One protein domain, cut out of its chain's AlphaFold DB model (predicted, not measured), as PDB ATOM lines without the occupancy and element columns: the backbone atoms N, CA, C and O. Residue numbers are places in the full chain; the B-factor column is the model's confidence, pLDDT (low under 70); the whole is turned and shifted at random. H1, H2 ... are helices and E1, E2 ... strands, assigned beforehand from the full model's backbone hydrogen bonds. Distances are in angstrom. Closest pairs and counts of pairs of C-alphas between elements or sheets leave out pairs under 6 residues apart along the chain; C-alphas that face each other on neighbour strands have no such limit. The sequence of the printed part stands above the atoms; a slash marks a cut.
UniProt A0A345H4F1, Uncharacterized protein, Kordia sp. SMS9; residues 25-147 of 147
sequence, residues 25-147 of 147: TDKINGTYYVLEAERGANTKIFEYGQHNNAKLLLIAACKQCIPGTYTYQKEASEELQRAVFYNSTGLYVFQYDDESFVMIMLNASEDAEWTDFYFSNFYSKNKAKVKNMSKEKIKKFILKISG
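Overview. This is residues 25 to 147 of the 147 residues of an uncharacterized protein of Kordia sp. SMS9 (UniProt A0A345H4F1). The picture is a small closed barrel of eight strands, E1 to E8, set round the ring in chain order, with helices on its outside: H3 packs across E7 and E8, and H2 packs beside the end of E8 and the bend of E1. A short third helix, H1, lies in the link from E4 to E5 and packs on E5. The printed part has 123 residues, with eight named strands and three named helices in the order E1 E2 E3 E4 H1 E5 E6 E7 E8 H2 H3; the neighbour strands are antiparallel and the class is mixed, helices and strands. The whole is compact, with a radius of gyration of the C-alphas of 13.8 A, and its C-alphas span 38 by 35 by 25 A.

Arrangement. Start at E1, residues 30 to 38, which bends by 103 degrees at residue 35. It forms a hairpin with E2, residues 41 to 51, where N 32 and O 44 are 2.8 A apart, within hydrogen-bond range. On the other side of E2 comes E3, residues 54 to 60, in a second hairpin; look at N 47 and O 58, 2.9 A apart. E3 forms a hairpin with E4, residues 68 to 72, with N 57 and O 70 at 2.8 A. E1 to E4 are a meander, each strand the antiparallel neighbour of the one before. E4 is staggered: it pairs with E3 over residues 68 to 71 and with E5, residues 84 to 86, over residues 71 to 72, where N 71 and O 86 are 2.8 A apart. A second meander runs from E5 through E6, residues 91 to 97, and E7, residues 100 to 106, to E8, residues 117 to 124. Its pairs within hydrogen-bond range include N 85 and O 93 at 2.8 A, N 94 and O 102 at 2.8 A, and N 103 and O 121 at 2.9 A. E8 and E1 close the ring, antiparallel at 142 degrees, with N 33 and O 124 at 2.8 A. Now look at the helices. H1, residues 74 to 79, is on the barrel, its closest C-alphas to E5 being those of Ser 77 and Val 84, 5.1 A apart. H2, residues 127 to 131, lies outside the barrel at a height over the sheet of 8.1 A, only just over E8, on which 3 of its C-alphas fall; the closest C-alphas of H2 and E1 are those of Leu 35 and Val 130, 5.4 A apart. H3, residues 135 to 146, also lies outside, at a height of 8.6 A, only just over E7 and E8, with 3 C-alphas falling on each. H3 runs across the strands, at 84 degrees to E7 on the local plane, and the C-alphas of Val 102 and Ile 138, the closest of E7 and H3, are 6.9 A apart. H3 and E6 are near each other, while the three helices are apart from one another. In H1, H2 and H3 every O i to N i+4 pair is within hydrogen-bond range.

Along the chain. Find C-alpha 30 at (217.089, 211.818, 170.423), where E1 begins its 17.1 A. E2, the longest strand, runs 27.1 A to C-alpha 51 at (224.015, 222.788, 184.048). E3 then covers 18.8 A, E4 13.1 A, H1 8.6 A and E5 6.9 A. Farther on, E6 measures 18.5 A, E7 19.8 A, E8 19.6 A and H2 6.3 A. H3 runs 16.3 A to C-alpha 146 at (223.033, 235.784, 158.547).

Size, cuts and confidence. The C-alphas farthest apart, those of Gln 64 and Gly 147, are 38.9 A from each other. The printed part has no cut and no long link; E3 to E4 and E7 to E8 are short links, and the others are tight. Mean pLDDT of the printed part is 93.7; look for values under 70 at residues 110 to 112 and at residue 147, the chain's last.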
ATOM      1  N   THR A  25     214.101 223.269 173.941       92.38
ATOM      2  CA  THR A  25     213.369 222.369 174.846       92.38
ATOM      3  C   THR A  25     213.946 220.953 174.783       92.38
ATOM      4  O   THR A  25     214.742 220.627 173.903       92.38
ATOM      5  N   ASP A  26     213.524 220.085 175.699       92.94
ATOM      6  CA  ASP A  26     213.889 218.662 175.736       92.94
ATOM      7  C   ASP A  26     213.454 217.870 174.489       92.94
ATOM      8  O   ASP A  26     214.008 216.808 174.208       92.94
ATOM      9  N   LYS A  27     212.546 218.415 173.666       94.06
ATOM     10  CA  LYS A  27     212.193 217.866 172.345       94.06
ATOM     11  C   LYS A  27     213.391 217.719 171.406       94.06
ATOM     12  O   LYS A  27     213.316 216.937 170.456       94.06
ATOM     13  N   ILE A  28     214.493 218.428 171.661       96.38
ATOM     14  CA  ILE A  28     215.750 218.270 170.921       96.38
ATOM     15  C   ILE A  28     216.336 216.867 171.122       96.38
ATOM     16  O   ILE A  28     216.961 216.340 170.202       96.38
ATOM     17  N   ASN A  29     216.081 216.216 172.259       97.94
ATOM     18  CA  ASN A  29     216.680 214.931 172.600       97.94
ATOM     19  C   ASN A  29     216.331 213.847 171.578       97.94
ATOM     20  O   ASN A  29     215.193 213.756 171.099       97.94
ATOM     21  N   GLY A  30     217.306 213.004 171.244       97.75
ATOM     22  CA  GLY A  30     217.089 211.818 170.423       97.75
ATOM     23  C   GLY A  30     218.199 211.533 169.422       97.75
ATOM     24  O   GLY A  30     219.290 212.095 169.477       97.75
ATOM     25  N   THR A  31     217.908 210.618 168.501       98.38
ATOM     26  CA  THR A  31     218.839 210.199 167.451       98.38
ATOM     27  C   THR A  31     218.561 210.947 166.153       98.38
ATOM     28  O   THR A  31     217.425 210.989 165.686       98.38
ATOM     29  N   TYR A  32     219.614 211.498 165.559       98.62
ATOM     30  CA  TYR A  32     219.572 212.256 164.315       98.62
ATOM     31  C   TYR A  32     220.384 211.536 163.249       98.62
ATOM     32  O   TYR A  32     221.509 211.114 163.511       98.62
ATOM     33  N   TYR A  33     219.835 211.428 162.046       98.62
ATOM     34  CA  TYR A  33     220.574 211.039 160.850       98.62
ATOM     35  C   TYR A  33     221.407 212.222 160.363       98.62
ATOM     36  O   TYR A  33     220.950 213.361 160.458       98.62
ATOM     37  N   VAL A  34     222.600 211.950 159.831       98.44
ATOM     38  CA  VAL A  34     223.502 212.984 159.300       98.44
ATOM     39  C   VAL A  34     223.579 212.944 157.780       98.44
ATOM     40  O   VAL A  34     223.484 211.868 157.189       98.44
ATOM     41  N   LEU A  35     223.745 214.111 157.150       98.25
ATOM     42  CA  LEU A  35     223.946 214.224 155.701       98.25
ATOM     43  C   LEU A  35     225.253 213.553 155.272       98.25
ATOM     44  O   LEU A  35     225.249 212.753 154.341       98.25
ATOM     45  N   GLU A  36     226.344 213.841 155.976       97.44
ATOM     46  CA  GLU A  36     227.633 213.179 155.774       97.44
ATOM     47  C   GLU A  36     228.070 212.454 157.040       97.44
ATOM     48  O   GLU A  36     227.943 212.981 158.148       97.44
ATOM     49  N   ALA A  37     228.590 211.237 156.873       95.69
ATOM     50  CA  ALA A  37     229.066 210.430 157.984       95.69
ATOM     51  C   ALA A  37     230.245 211.112 158.690       95.69
ATOM     52  O   ALA A  37     231.241 211.478 158.069       95.69
ATOM     53  N   GLU A  38     230.179 211.207 160.014       92.81
ATOM     54  CA  GLU A  38     231.243 211.805 160.816       92.81
ATOM     55  C   GLU A  38     232.017 210.720 161.547       92.81
ATOM     56  O   GLU A  38     231.473 210.066 162.442       92.81
ATOM     57  N   ARG A  39     233.292 210.529 161.185       88.12
ATOM     58  CA  ARG A  39     234.139 209.447 161.726       88.12
ATOM     59  C   ARG A  39     233.457 208.070 161.607       88.12
ATOM     60  O   ARG A  39     233.506 207.261 162.527       88.12
ATOM     61  N   GLY A  40     232.771 207.838 160.485       88.88
ATOM     62  CA  GLY A  40     232.042 206.596 160.196       88.88
ATOM     63  C   GLY A  40     230.633 206.502 160.798       88.88
ATOM     64  O   GLY A  40     229.915 205.551 160.495       88.88
ATOM     65  N   ALA A  41     230.196 207.474 161.606       94.06
ATOM     66  CA  ALA A  41     228.855 207.475 162.188       94.06
ATOM     67  C   ALA A  41     227.834 208.160 161.264       94.06
ATOM     68  O   ALA A  41     227.956 209.347 160.965       94.06
ATOM     69  N   ASN A  42     226.790 207.420 160.873       96.81
ATOM     70  CA  ASN A  42     225.649 207.922 160.087       96.81
ATOM     71  C   ASN A  42     224.511 208.488 160.952       96.81
ATOM     72  O   ASN A  42     223.489 208.950 160.436       96.81
ATOM     73  N   THR A  43     224.673 208.438 162.270       98.06
ATOM     74  CA  THR A  43     223.738 209.008 163.232       98.06
ATOM     75  C   THR A  43     224.482 209.651 164.389       98.06
ATOM     76  O   THR A  43     225.602 209.251 164.710       98.06
ATOM     77  N   LYS A  44     223.828 210.592 165.063       98.25
ATOM     78  CA  LYS A  44     224.284 211.206 166.310       98.25
ATOM     79  C   LYS A  44     223.190 211.163 167.363       98.25
ATOM     80  O   LYS A  44     222.009 211.117 167.031       98.25
ATOM     81  N   ILE A  45     223.593 211.193 168.623       98.31
ATOM     82  CA  ILE A  45     222.705 211.332 169.776       98.31
ATOM     83  C   ILE A  45     222.814 212.772 170.252       98.31
ATOM     84  O   ILE A  45     223.920 213.242 170.511       98.31
ATOM     85  N   PHE A  46     221.676 213.454 170.313       98.44
ATOM     86  CA  PHE A  46     221.552 214.806 170.836       98.44
ATOM     87  C   PHE A  46     220.906 214.721 172.216       98.44
ATOM     88  O   PHE A  46     219.873 214.062 172.373       98.44
ATOM     89  N   GLU A  47     221.492 215.411 173.186       97.69
ATOM     90  CA  GLU A  47     220.943 215.577 174.530       97.69
ATOM     91  C   GLU A  47     221.032 217.046 174.936       97.69
ATOM     92  O   GLU A  47     222.101 217.645 174.965       97.69
ATOM     93  N   TYR A  48     219.888 217.638 175.232       97.50
ATOM     94  CA  TYR A  48     219.733 218.990 175.722       97.50
ATOM     95  C   TYR A  48     219.461 218.962 177.224       97.50
ATOM     96  O   TYR A  48     218.647 218.176 177.715       97.50
ATOM     97  N   GLY A  49     220.124 219.854 177.951       96.06
ATOM     98  CA  GLY A  49     219.967 219.986 179.391       96.06
ATOM     99  C   GLY A  49     220.472 221.325 179.907       96.06
ATOM    100  O   GLY A  49     220.968 222.163 179.154       96.06
ATOM    101  N   GLN A  50     220.348 221.530 181.215       94.50
ATOM    102  CA  GLN A  50     220.855 222.716 181.893       94.50
ATOM    103  C   GLN A  50     221.848 222.306 182.978       94.50
ATOM    104  O   GLN A  50     221.584 221.394 183.758       94.50
ATOM    105  N   HIS A  51     222.983 222.996 183.039       91.00
ATOM    106  CA  HIS A  51     224.015 222.788 184.048       91.00
ATOM    107  C   HIS A  51     224.586 224.144 184.472       91.00
ATOM    108  O   HIS A  51     225.003 224.923 183.619       91.00
ATOM    109  N   ASN A  52     224.588 224.447 185.775       89.62
ATOM    110  CA  ASN A  52     225.059 225.727 186.327       89.62
ATOM    111  C   ASN A  52     224.505 226.955 185.579       89.62
ATOM    112  O   ASN A  52     225.250 227.832 185.156       89.62
ATOM    113  N   ASN A  53     223.185 226.988 185.375       88.88
ATOM    114  CA  ASN A  53     222.452 228.004 184.607       88.88
ATOM    115  C   ASN A  53     222.749 228.072 183.097       88.88
ATOM    116  O   ASN A  53     221.983 228.712 182.377       88.88
ATOM    117  N   ALA A  54     223.760 227.367 182.589       92.38
ATOM    118  CA  ALA A  54     224.020 227.252 181.161       92.38
ATOM    119  C   ALA A  54     223.108 226.192 180.531       92.38
ATOM    120  O   ALA A  54     223.003 225.067 181.021       92.38
ATOM    121  N   LYS A  55     222.454 226.549 179.425       97.00
ATOM    122  CA  LYS A  55     221.712 225.615 178.571       97.00
ATOM    123  C   LYS A  55     222.692 224.984 177.588       97.00
ATOM    124  O   LYS A  55     223.360 225.702 176.844       97.00
ATOM    125  N   LEU A  56     222.789 223.662 177.613       97.69
ATOM    126  CA  LEU A  56     223.787 222.893 176.883       97.69
ATOM    127  C   LEU A  56     223.119 221.931 175.910       97.69
ATOM    128  O   LEU A  56     222.097 221.323 176.222       97.69
ATOM    129  N   LEU A  57     223.747 221.768 174.752       98.31
ATOM    130  CA  LEU A  57     223.491 220.690 173.813       98.31
ATOM    131  C   LEU A  57     224.727 219.788 173.779       98.31
ATOM    132  O   LEU A  57     225.838 220.257 173.546       98.31
ATOM    133  N   LEU A  58     224.532 218.499 174.020       97.88
ATOM    134  CA  LEU A  58     225.537 217.454 173.904       97.88
ATOM    135  C   LEU A  58     225.274 216.664 172.627       97.88
ATOM    136  O   LEU A  58     224.148 216.229 172.387       97.88
ATOM    137  N   ILE A  59     226.307 216.472 171.807       98.00
ATOM    138  CA  ILE A  59     226.215 215.692 170.566       98.00
ATOM    139  C   ILE A  59     227.285 214.605 170.576       98.00
ATOM    140  O   ILE A  59     228.482 214.900 170.559       98.00
ATOM    141  N   ALA A  60     226.863 213.342 170.564       97.12
ATOM    142  CA  ALA A  60     227.751 212.180 170.590       97.12
ATOM    143  C   ALA A  60     227.527 211.250 169.390       97.12
ATOM    144  O   ALA A  60     226.425 211.146 168.854       97.12
ATOM    145  N   ALA A  61     228.572 210.528 168.976       95.50
ATOM    146  CA  ALA A  61     228.453 209.472 167.962       95.50
ATOM    147  C   ALA A  61     227.804 208.187 168.507       95.50
ATOM    148  O   ALA A  61     227.204 207.425 167.754       95.50
ATOM    149  N   CYS A  62     227.923 207.946 169.812       91.69
ATOM    150  CA  CYS A  62     227.410 206.772 170.503       91.69
ATOM    151  C   CYS A  62     227.228 207.080 171.997       91.69
ATOM    152  O   CYS A  62     227.794 208.050 172.492       91.69
ATOM    153  N   LYS A  63     226.494 206.237 172.736       90.06
ATOM    154  CA  LYS A  63     226.235 206.447 174.178       90.06
ATOM    155  C   LYS A  63     227.496 206.454 175.053       90.06
ATOM    156  O   LYS A  63     227.492 207.053 176.116       90.06
ATOM    157  N   GLN A  64     228.553 205.765 174.625       91.62
ATOM    158  CA  GLN A  64     229.832 205.672 175.345       91.62
ATOM    159  C   GLN A  64     230.883 206.665 174.823       91.62
ATOM    160  O   GLN A  64     232.002 206.711 175.322       91.62
ATOM    161  N   CYS A  65     230.547 207.430 173.785       92.44
ATOM    162  CA  CYS A  65     231.459 208.358 173.143       92.44
ATOM    163  C   CYS A  65     231.497 209.669 173.936       92.44
ATOM    164  O   CYS A  65     230.457 210.131 174.402       92.44
ATOM    165  N   ILE A  66     232.667 210.305 174.023       92.94
ATOM    166  CA  ILE A  66     232.779 211.652 174.600       92.94
ATOM    167  C   ILE A  66     231.954 212.618 173.728       92.94
ATOM    168  O   ILE A  66     232.227 212.711 172.523       92.94
ATOM    169  N   PRO A  67     230.936 213.303 174.281       95.88
ATOM    170  CA  PRO A  67     230.119 214.233 173.516       95.88
ATOM    171  C   PRO A  67     230.881 215.530 173.232       95.88
ATOM    172  O   PRO A  67     231.688 215.989 174.040       95.88
ATOM    173  N   GLY A  68     230.565 216.165 172.106       96.31
ATOM    174  CA  GLY A  68     230.815 217.594 171.946       96.31
ATOM    175  C   GLY A  68     229.792 218.381 172.762       96.31
ATOM    176  O   GLY A  68     228.603 218.071 172.697       96.31
ATOM    177  N   THR A  69     230.250 219.388 173.501       97.50
ATOM    178  CA  THR A  69     229.398 220.259 174.323       97.50
ATOM    179  C   THR A  69     229.254 221.616 173.658       97.50
ATOM    180  O   THR A  69     230.257 222.251 173.340       97.50
ATOM    181  N   TYR A  70     228.017 222.070 173.483       98.25
ATOM    182  CA  TYR A  70     227.683 223.337 172.845       98.25
ATOM    183  C   TYR A  70     226.803 224.161 173.782       98.25
ATOM    184  O   TYR A  70     225.811 223.668 174.317       98.25
ATOM    185  N   THR A  71     227.153 225.425 173.974       98.00
ATOM    186  CA  THR A  71     226.443 226.362 174.846       98.00
ATOM    187  C   THR A  71     225.438 227.164 174.038       98.00
ATOM    188  O   THR A  71     225.781 227.713 172.988       98.00
ATOM    189  N   TYR A  72     224.209 227.255 174.539       97.81
ATOM    190  CA  TYR A  72     223.148 228.076 173.960       97.81
ATOM    191  C   TYR A  72     223.543 229.556 173.915       97.81
ATOM    192  O   TYR A  72     223.937 230.135 174.927       97.81
ATOM    193  N   GLN A  73     223.391 230.169 172.746       96.94
ATOM    194  CA  GLN A  73     223.701 231.569 172.481       96.94
ATOM    195  C   GLN A  73     222.409 232.379 172.534       96.94
ATOM    196  O   GLN A  73     221.676 232.436 171.550       96.94
ATOM    197  N   LYS A  74     222.093 232.966 173.694       95.19
ATOM    198  CA  LYS A  74     220.795 233.621 173.926       95.19
ATOM    199  C   LYS A  74     220.520 234.747 172.928       95.19
ATOM    200  O   LYS A  74     219.490 234.701 172.268       95.19
ATOM    201  N   GLU A  75     221.440 235.698 172.813       94.75
ATOM    202  CA  GLU A  75     221.286 236.888 171.964       94.75
ATOM    203  C   GLU A  75     221.122 236.494 170.492       94.75
ATOM    204  O   GLU A  75     220.103 236.809 169.884       94.75
ATOM    205  N   ALA A  76     222.040 235.674 169.968       94.00
ATOM    206  CA  ALA A  76     221.952 235.167 168.598       94.00
ATOM    207  C   ALA A  76     220.671 234.353 168.349       94.00
ATOM    208  O   ALA A  76     220.092 234.412 167.270       94.00
ATOM    209  N   SER A  77     220.199 233.585 169.335       95.81
ATOM    210  CA  SER A  77     218.970 232.799 169.175       95.81
ATOM    211  C   SER A  77     217.718 233.669 169.126       95.81
ATOM    212  O   SER A  77     216.792 233.373 168.371       95.81
ATOM    213  N   GLU A  78     217.678 234.727 169.940       93.88
ATOM    214  CA  GLU A  78     216.587 235.704 169.965       93.88
ATOM    215  C   GLU A  78     216.541 236.509 168.663       93.88
ATOM    216  O   GLU A  78     215.471 236.631 168.066       93.88
ATOM    217  N   GLU A  79     217.697 236.970 168.183       92.31
ATOM    218  CA  GLU A  79     217.839 237.682 166.909       92.31
ATOM    219  C   GLU A  79     217.409 236.814 165.717       92.31
ATOM    220  O   GLU A  79     216.595 237.228 164.892       92.31
ATOM    221  N   LEU A  80     217.891 235.570 165.660       92.38
ATOM    222  CA  LEU A  80     217.646 234.655 164.541       92.38
ATOM    223  C   LEU A  80     216.324 233.881 164.643       92.38
ATOM    224  O   LEU A  80     216.008 233.082 163.748       92.38
ATOM    225  N   GLN A  81     215.580 234.091 165.735       93.44
ATOM    226  CA  GLN A  81     214.333 233.405 166.079       93.44
ATOM    227  C   GLN A  81     214.438 231.877 165.942       93.44
ATOM    228  O   GLN A  81     213.598 231.225 165.321       93.44
ATOM    229  N   ARG A  82     215.526 231.303 166.465       94.75
ATOM    230  CA  ARG A  82     215.833 229.862 166.414       94.75
ATOM    231  C   ARG A  82     216.895 229.518 167.443       94.75
ATOM    232  O   ARG A  82     217.739 230.356 167.734       94.75
ATOM    233  N   ALA A  83     216.917 228.291 167.958       96.81
ATOM    234  CA  ALA A  83     217.979 227.912 168.881       96.81
ATOM    235  C   ALA A  83     219.350 227.881 168.177       96.81
ATOM    236  O   ALA A  83     219.523 227.221 167.148       96.81
ATOM    237  N   VAL A  84     220.329 228.567 168.761       97.38
ATOM    238  CA  VAL A  84     221.727 228.586 168.329       97.38
ATOM    239  C   VAL A  84     222.600 228.116 169.477       97.38
ATOM    240  O   VAL A  84     222.480 228.592 170.606       97.38
ATOM    241  N   PHE A  85     223.500 227.186 169.189       98.06
ATOM    242  CA  PHE A  85     224.512 226.721 170.125       98.06
ATOM    243  C   PHE A  85     225.897 226.901 169.517       98.06
ATOM    244  O   PHE A  85     226.058 226.851 168.300       98.06
ATOM    245  N   TYR A  86     226.898 227.083 170.365       97.56
ATOM    246  CA  TYR A  86     228.284 227.258 169.949       97.56
ATOM    247  C   TYR A  86     229.223 226.542 170.914       97.56
ATOM    248  O   TYR A  86     228.927 226.442 172.106       97.56
ATOM    249  N   ASN A  87     230.354 226.049 170.422       96.44
ATOM    250  CA  ASN A  87     231.398 225.483 171.270       96.44
ATOM    251  C   ASN A  87     232.748 226.183 171.074       96.44
ATOM    252  O   ASN A  87     232.987 226.857 170.078       96.44
ATOM    253  N   SER A  88     233.673 225.971 172.008       93.00
ATOM    254  CA  SER A  88     235.005 226.591 171.981       93.00
ATOM    255  C   SER A  88     235.884 226.170 170.799       93.00
ATOM    256  O   SER A  88     236.924 226.781 170.581       93.00
ATOM    257  N   THR A  89     235.488 225.149 170.032       91.94
ATOM    258  CA  THR A  89     236.219 224.703 168.836       91.94
ATOM    259  C   THR A  89     235.803 225.431 167.560       91.94
ATOM    260  O   THR A  89     236.342 225.119 166.507       91.94
ATOM    261  N   GLY A  90     234.857 226.375 167.622       93.38
ATOM    262  CA  GLY A  90     234.412 227.133 166.450       93.38
ATOM    263  C   GLY A  90     233.194 226.548 165.730       93.38
ATOM    264  O   GLY A  90     232.870 226.992 164.631       93.38
ATOM    265  N   LEU A  91     232.519 225.547 166.309       96.44
ATOM    266  CA  LEU A  91     231.320 224.954 165.714       96.44
ATOM    267  C   LEU A  91     230.063 225.659 166.211       96.44
ATOM    268  O   LEU A  91     229.782 225.673 167.412       96.44
ATOM    269  N   TYR A  92     229.268 226.146 165.268       97.25
ATOM    270  CA  TYR A  92     227.899 226.582 165.501       97.25
ATOM    271  C   TYR A  92     226.917 225.465 165.171       97.25
ATOM    272  O   TYR A  92     227.102 224.742 164.194       97.25
ATOM    273  N   VAL A  93     225.842 225.365 165.948       98.25
ATOM    274  CA  VAL A  93     224.695 224.487 165.704       98.25
ATOM    275  C   VAL A  93     223.437 225.345 165.682       98.25
ATOM    276  O   VAL A  93     223.015 225.867 166.710       98.25
ATOM    277  N   PHE A  94     222.837 225.483 164.507       97.56
ATOM    278  CA  PHE A  94     221.625 226.252 164.269       97.56
ATOM    279  C   PHE A  94     220.431 225.317 164.141       97.56
ATOM    280  O   PHE A  94     220.467 224.353 163.372       97.56
ATOM    281  N   GLN A  95     219.342 225.623 164.834       97.69
ATOM    282  CA  GLN A  95     218.064 224.981 164.576       97.69
ATOM    283  C   GLN A  95     217.571 225.356 163.174       97.69
ATOM    284  O   GLN A  95     217.464 226.534 162.817       97.69
ATOM    285  N   TYR A  96     217.292 224.335 162.369       96.50
ATOM    286  CA  TYR A  96     216.750 224.486 161.021       96.50
ATOM    287  C   TYR A  96     215.217 224.476 161.058       96.50
ATOM    288  O   TYR A  96     214.572 225.360 160.488       96.50
ATOM    289  N   ASP A  97     214.658 223.492 161.767       94.69
ATOM    290  CA  ASP A  97     213.241 223.334 162.102       94.69
ATOM    291  C   ASP A  97     213.086 222.550 163.424       94.69
ATOM    292  O   ASP A  97     214.069 222.305 164.124       94.69
ATOM    293  N   ASP A  98     211.864 222.152 163.787       92.31
ATOM    294  CA  ASP A  98     211.564 221.459 165.053       92.31
ATOM    295  C   ASP A  98     212.269 220.101 165.231       92.31
ATOM    296  O   ASP A  98     212.359 219.590 166.348       92.31
ATOM    297  N   GLU A  99     212.761 219.492 164.149       95.50
ATOM    298  CA  GLU A  99     213.365 218.155 164.168       95.50
ATOM    299  C   GLU A  99     214.753 218.100 163.518       95.50
ATOM    300  O   GLU A  99     215.282 217.003 163.296       95.50
ATOM    301  N   SER A 100     215.336 219.256 163.179       98.00
ATOM    302  CA  SER A 100     216.558 219.318 162.378       98.00
ATOM    303  C   SER A 100     217.482 220.471 162.753       98.00
ATOM    304  O   SER A 100     217.043 221.567 163.100       98.00
ATOM    305  N   PHE A 101     218.781 220.237 162.589       98.62
ATOM    306  CA  PHE A 101     219.847 221.187 162.877       98.62
ATOM    307  C   PHE A 101     220.854 221.247 161.733       98.62
ATOM    308  O   PHE A 101     221.086 220.269 161.022       98.62
ATOM    309  N   VAL A 102     221.488 222.401 161.594       98.31
ATOM    310  CA  VAL A 102     222.657 222.625 160.749       98.31
ATOM    311  C   VAL A 102     223.840 222.890 161.667       98.31
ATOM    312  O   VAL A 102     223.753 223.757 162.529       98.31
ATOM    313  N   MET A 103     224.944 222.173 161.476       98.31
ATOM    314  CA  MET A 103     226.213 222.501 162.126       98.31
ATOM    315  C   MET A 103     227.165 223.078 161.093       98.31
ATOM    316  O   MET A 103     227.240 222.535 159.991       98.31
ATOM    317  N   ILE A 104     227.890 224.135 161.442       96.81
ATOM    318  CA  ILE A 104     228.950 224.700 160.604       96.81
ATOM    319  C   ILE A 104     230.178 225.060 161.437       96.81
ATOM    320  O   ILE A 104     230.066 225.385 162.616       96.81
ATOM    321  N   MET A 105     231.334 225.048 160.789       95.00
ATOM    322  CA  MET A 105     232.550 225.733 161.211       95.00
ATOM    323  C   MET A 105     232.970 226.625 160.049       95.00
ATOM    324  O   MET A 105     233.114 226.130 158.927       95.00
ATOM    325  N   LEU A 106     233.147 227.917 160.312       90.81
ATOM    326  CA  LEU A 106     233.692 228.846 159.324       90.81
ATOM    327  C   LEU A 106     235.168 228.527 159.069       90.81
ATOM    328  O   LEU A 106     235.858 227.980 159.931       90.81
ATOM    329  N   ASN A 107     235.646 228.841 157.874       87.44
ATOM    330  CA  ASN A 107     237.069 228.795 157.580       87.44
ATOM    331  C   ASN A 107     237.813 229.872 158.390       87.44
ATOM    332  O   ASN A 107     237.252 230.918 158.694       87.44
ATOM    333  N   ALA A 108     239.075 229.629 158.750       73.44
ATOM    334  CA  ALA A 108     239.829 230.484 159.679       73.44
ATOM    335  C   ALA A 108     240.381 231.783 159.047       73.44
ATOM    336  O   ALA A 108     241.286 232.398 159.606       73.44
ATOM    337  N   SER A 109     239.885 232.180 157.874       73.25
ATOM    338  CA  SER A 109     240.307 233.417 157.209       73.25
ATOM    339  C   SER A 109     239.654 234.628 157.879       73.25
ATOM    340  O   SER A 109     238.470 234.578 158.203       73.25
ATOM    341  N   GLU A 110     240.400 235.724 158.050       60.41
ATOM    342  CA  GLU A 110     239.862 236.992 158.579       60.41
ATOM    343  C   GLU A 110     238.739 237.558 157.687       60.41
ATOM    344  O   GLU A 110     237.833 238.219 158.188       60.41
ATOM    345  N   ASP A 111     238.743 237.197 156.399       69.56
ATOM    346  CA  ASP A 111     237.728 237.566 155.405       69.56
ATOM    347  C   ASP A 111     236.703 236.446 155.136       69.56
ATOM    348  O   ASP A 111     236.029 236.447 154.104       69.56
ATOM    349  N   ALA A 112     236.615 235.426 156.001       68.94
ATOM    350  CA  ALA A 112     235.715 234.301 155.766       68.94
ATOM    351  C   ALA A 112     234.251 234.765 155.768       68.94
ATOM    352  O   ALA A 112     233.676 235.114 156.801       68.94
ATOM    353  N   GLU A 113     233.621 234.723 154.595       76.00
ATOM    354  CA  GLU A 113     232.186 234.937 154.482       76.00
ATOM    355  C   GLU A 113     231.423 233.865 155.275       76.00
ATOM    356  O   GLU A 113     231.859 232.715 155.383       76.00
ATOM    357  N   TRP A 114     230.201 234.180 155.722       78.88
ATOM    358  CA  TRP A 114     229.271 233.250 156.388       78.88
ATOM    359  C   TRP A 114     228.818 232.057 155.513       78.88
ATOM    360  O   TRP A 114     227.856 231.363 155.834       78.88
ATOM    361  N   THR A 115     229.504 231.788 154.401       78.19
ATOM    362  CA  THR A 115     229.325 230.608 153.544       78.19
ATOM    363  C   THR A 115     230.601 229.840 153.235       78.19
ATOM    364  O   THR A 115     230.519 228.764 152.623       78.19
ATOM    365  N   ASP A 116     231.760 230.352 153.654       86.81
ATOM    366  CA  ASP A 116     233.017 229.630 153.537       86.81
ATOM    367  C   ASP A 116     233.195 228.714 154.750       86.81
ATOM    368  O   ASP A 116     233.626 229.115 155.832       86.81
ATOM    369  N   PHE A 117     232.766 227.465 154.585       91.25
ATOM    370  CA  PHE A 117     232.711 226.485 155.660       91.25
ATOM    371  C   PHE A 117     233.889 225.521 155.584       91.25
ATOM    372  O   PHE A 117     233.967 224.722 154.649       91.25
ATOM    373  N   TYR A 118     234.720 225.494 156.628       92.25
ATOM    374  CA  TYR A 118     235.648 224.386 156.865       92.25
ATOM    375  C   TYR A 118     234.885 223.077 157.104       92.25
ATOM    376  O   TYR A 118     235.256 222.009 156.619       92.25
ATOM    377  N   PHE A 119     233.769 223.168 157.829       94.81
ATOM    378  CA  PHE A 119     232.874 222.049 158.079       94.81
ATOM    379  C   PHE A 119     231.423 222.501 157.973       94.81
ATOM    380  O   PHE A 119     231.057 223.584 158.416       94.81
ATOM    381  N   SER A 120     230.571 221.643 157.423       97.19
ATOM    382  CA  SER A 120     229.124 221.799 157.535       97.19
ATOM    383  C   SER A 120     228.452 220.437 157.562       97.19
ATOM    384  O   SER A 120     228.920 219.512 156.909       97.19
ATOM    385  N   ASN A 121     227.352 220.280 158.280       98.25
ATOM    386  CA  ASN A 121     226.549 219.064 158.216       98.25
ATOM    387  C   ASN A 121     225.092 219.377 158.552       98.25
ATOM    388  O   ASN A 121     224.774 220.421 159.126       98.25
ATOM    389  N   PHE A 122     224.207 218.464 158.178       98.69
ATOM    390  CA  PHE A 122     222.789 218.544 158.487       98.69
ATOM    391  C   PHE A 122     222.368 217.317 159.284       98.69
ATOM    392  O   PHE A 122     222.714 216.193 158.929       98.69
ATOM    393  N   TYR A 123     221.599 217.555 160.338       98.69
ATOM    394  CA  TYR A 123     221.117 216.557 161.279       98.69
ATOM    395  C   TYR A 123     219.603 216.609 161.250       98.69
ATOM    396  O   TYR A 123     219.030 217.684 161.401       98.69
ATOM    397  N   SER A 124     218.932 215.473 161.102       98.62
ATOM    398  CA  SER A 124     217.477 215.426 161.256       98.62
ATOM    399  C   SER A 124     217.025 214.096 161.828       98.62
ATOM    400  O   SER A 124     217.582 213.047 161.499       98.62
ATOM    401  N   LYS A 125     215.966 214.121 162.639       98.50
ATOM    402  CA  LYS A 125     215.242 212.900 163.029       98.50
ATOM    403  C   LYS A 125     214.567 212.234 161.820       98.50
ATOM    404  O   LYS A 125     214.297 211.035 161.836       98.50
ATOM    405  N   ASN A 126     214.362 212.983 160.733       98.19
ATOM    406  CA  ASN A 126     213.747 212.517 159.500       98.19
ATOM    407  C   ASN A 126     214.795 212.147 158.433       98.19
ATOM    408  O   ASN A 126     215.375 213.003 157.760       98.19
ATOM    409  N   LYS A 127     214.984 210.842 158.206       97.81
ATOM    410  CA  LYS A 127     215.939 210.314 157.215       97.81
ATOM    411  C   LYS A 127     215.664 210.789 155.780       97.81
ATOM    412  O   LYS A 127     216.602 210.998 155.012       97.81
ATOM    413  N   ALA A 128     214.398 210.970 155.398       98.00
ATOM    414  CA  ALA A 128     214.051 211.449 154.059       98.00
ATOM    415  C   ALA A 128     214.451 212.920 153.867       98.00
ATOM    416  O   ALA A 128     214.928 213.292 152.794       98.00
ATOM    417  N   LYS A 129     214.328 213.741 154.920       97.75
ATOM    418  CA  LYS A 129     214.787 215.136 154.912       97.75
ATOM    419  C   LYS A 129     216.300 215.221 154.714       97.75
ATOM    420  O   LYS A 129     216.746 215.997 153.874       97.75
ATOM    421  N   VAL A 130     217.066 214.357 155.388       98.19
ATOM    422  CA  VAL A 130     218.521 214.236 155.184       98.19
ATOM    423  C   VAL A 130     218.861 213.866 153.740       98.19
ATOM    424  O   VAL A 130     219.681 214.538 153.124       98.19
ATOM    425  N   LYS A 131     218.189 212.857 153.167       97.62
ATOM    426  CA  LYS A 131     218.412 212.426 151.772       97.62
ATOM    427  C   LYS A 131     218.178 213.548 150.754       97.62
ATOM    428  O   LYS A 131     218.818 213.571 149.709       97.62
ATOM    429  N   ASN A 132     217.257 214.462 151.053       97.25
ATOM    430  CA  ASN A 132     216.930 215.597 150.195       97.25
ATOM    431  C   ASN A 132     217.759 216.854 150.505       97.25
ATOM    432  O   ASN A 132     217.524 217.895 149.883       97.25
ATOM    433  N   MET A 133     218.686 216.803 151.464       98.25
ATOM    434  CA  MET A 133     219.547 217.927 151.824       98.25
ATOM    435  C   MET A 133     220.831 217.943 150.986       98.25
ATOM    436  O   MET A 133     221.219 216.937 150.401       98.25
ATOM    437  N   SER A 134     221.487 219.100 150.909       97.88
ATOM    438  CA  SER A 134     222.810 219.246 150.295       97.88
ATOM    439  C   SER A 134     223.597 220.368 150.968       97.88
ATOM    440  O   SER A 134     223.024 221.195 151.685       97.88
ATOM    441  N   LYS A 135     224.903 220.436 150.707       96.19
ATOM    442  CA  LYS A 135     225.773 221.515 151.198       96.19
ATOM    443  C   LYS A 135     225.330 222.885 150.683       96.19
ATOM    444  O   LYS A 135     225.344 223.853 151.433       96.19
ATOM    445  N   GLU A 136     224.849 222.972 149.445       96.19
ATOM    446  CA  GLU A 136     224.308 224.208 148.869       96.19
ATOM    447  C   GLU A 136     223.045 224.662 149.600       96.19
ATOM    448  O   GLU A 136     222.858 225.855 149.822       96.19
ATOM    449  N   LYS A 137     222.173 223.727 150.002       97.25
ATOM    450  CA  LYS A 137     220.986 224.061 150.804       97.25
ATOM    451  C   LYS A 137     221.369 224.547 152.200       97.25
ATOM    452  O   LYS A 137     220.741 225.484 152.684       97.25
ATOM    453  N   ILE A 138     222.414 223.970 152.800       97.38
ATOM    454  CA  ILE A 138     222.990 224.463 154.059       97.38
ATOM    455  C   ILE A 138     223.515 225.895 153.878       97.38
ATOM    456  O   ILE A 138     223.114 226.776 154.631       97.38
ATOM    457  N   LYS A 139     224.326 226.167 152.845       95.12
ATOM    458  CA  LYS A 139     224.831 227.522 152.547       95.12
ATOM    459  C   LYS A 139     223.702 228.536 152.353       95.12
ATOM    460  O   LYS A 139     223.716 229.589 152.975       95.12
ATOM    461  N   LYS A 140     222.690 228.197 151.547       95.31
ATOM    462  CA  LYS A 140     221.509 229.055 151.330       95.31
ATOM    463  C   LYS A 140     220.742 229.328 152.620       95.31
ATOM    464  O   LYS A 140     220.233 230.426 152.801       95.31
ATOM    465  N   PHE A 141     220.633 228.326 153.489       95.81
ATOM    466  CA  PHE A 141     220.011 228.493 154.794       95.81
ATOM    467  C   PHE A 141     220.805 229.457 155.675       95.81
ATOM    468  O   PHE A 141     220.200 230.377 156.214       95.81
ATOM    469  N   ILE A 142     222.127 229.283 155.778       94.81
ATOM    470  CA  ILE A 142     222.973 230.166 156.588       94.81
ATOM    471  C   ILE A 142     222.928 231.601 156.058       94.81
ATOM    472  O   ILE A 142     222.629 232.491 156.841       94.81
ATOM    473  N   LEU A 143     223.072 231.817 154.743       92.06
ATOM    474  CA  LEU A 143     222.937 233.150 154.132       92.06
ATOM    475  C   LEU A 143     221.630 233.842 154.504       92.06
ATOM    476  O   LEU A 143     221.633 235.021 154.819       92.06
ATOM    477  N   LYS A 144     220.517 233.099 154.469       92.38
ATOM    478  CA  LYS A 144     219.185 233.631 154.771       92.38
ATOM    479  C   LYS A 144     219.038 234.073 156.229       92.38
ATOM    480  O   LYS A 144     218.161 234.877 156.520       92.38
ATOM    481  N   ILE A 145     219.787 233.468 157.150       89.75
ATOM    482  CA  ILE A 145     219.707 233.816 158.573       89.75
ATOM    483  C   ILE A 145     220.817 234.785 158.985       89.75
ATOM    484  O   ILE A 145     220.642 235.484 159.966       89.75
ATOM    485  N   SER A 146     221.931 234.862 158.254       82.62
ATOM    486  CA  SER A 146     223.033 235.784 158.547       82.62
ATOM    487  C   SER A 146     222.879 237.174 157.912       82.62
ATOM    488  O   SER A 146     223.729 238.024 158.166       82.62
ATOM    489  N   GLY A 147     221.870 237.398 157.058       62.19
ATOM    490  CA  GLY A 147     221.657 238.651 156.320       62.19
ATOM    491  C   GLY A 147     220.226 238.852 155.841       62.19
ATOM    492  O   GLY A 147     219.621 237.871 155.349       62.19
TER     493      GLY A 147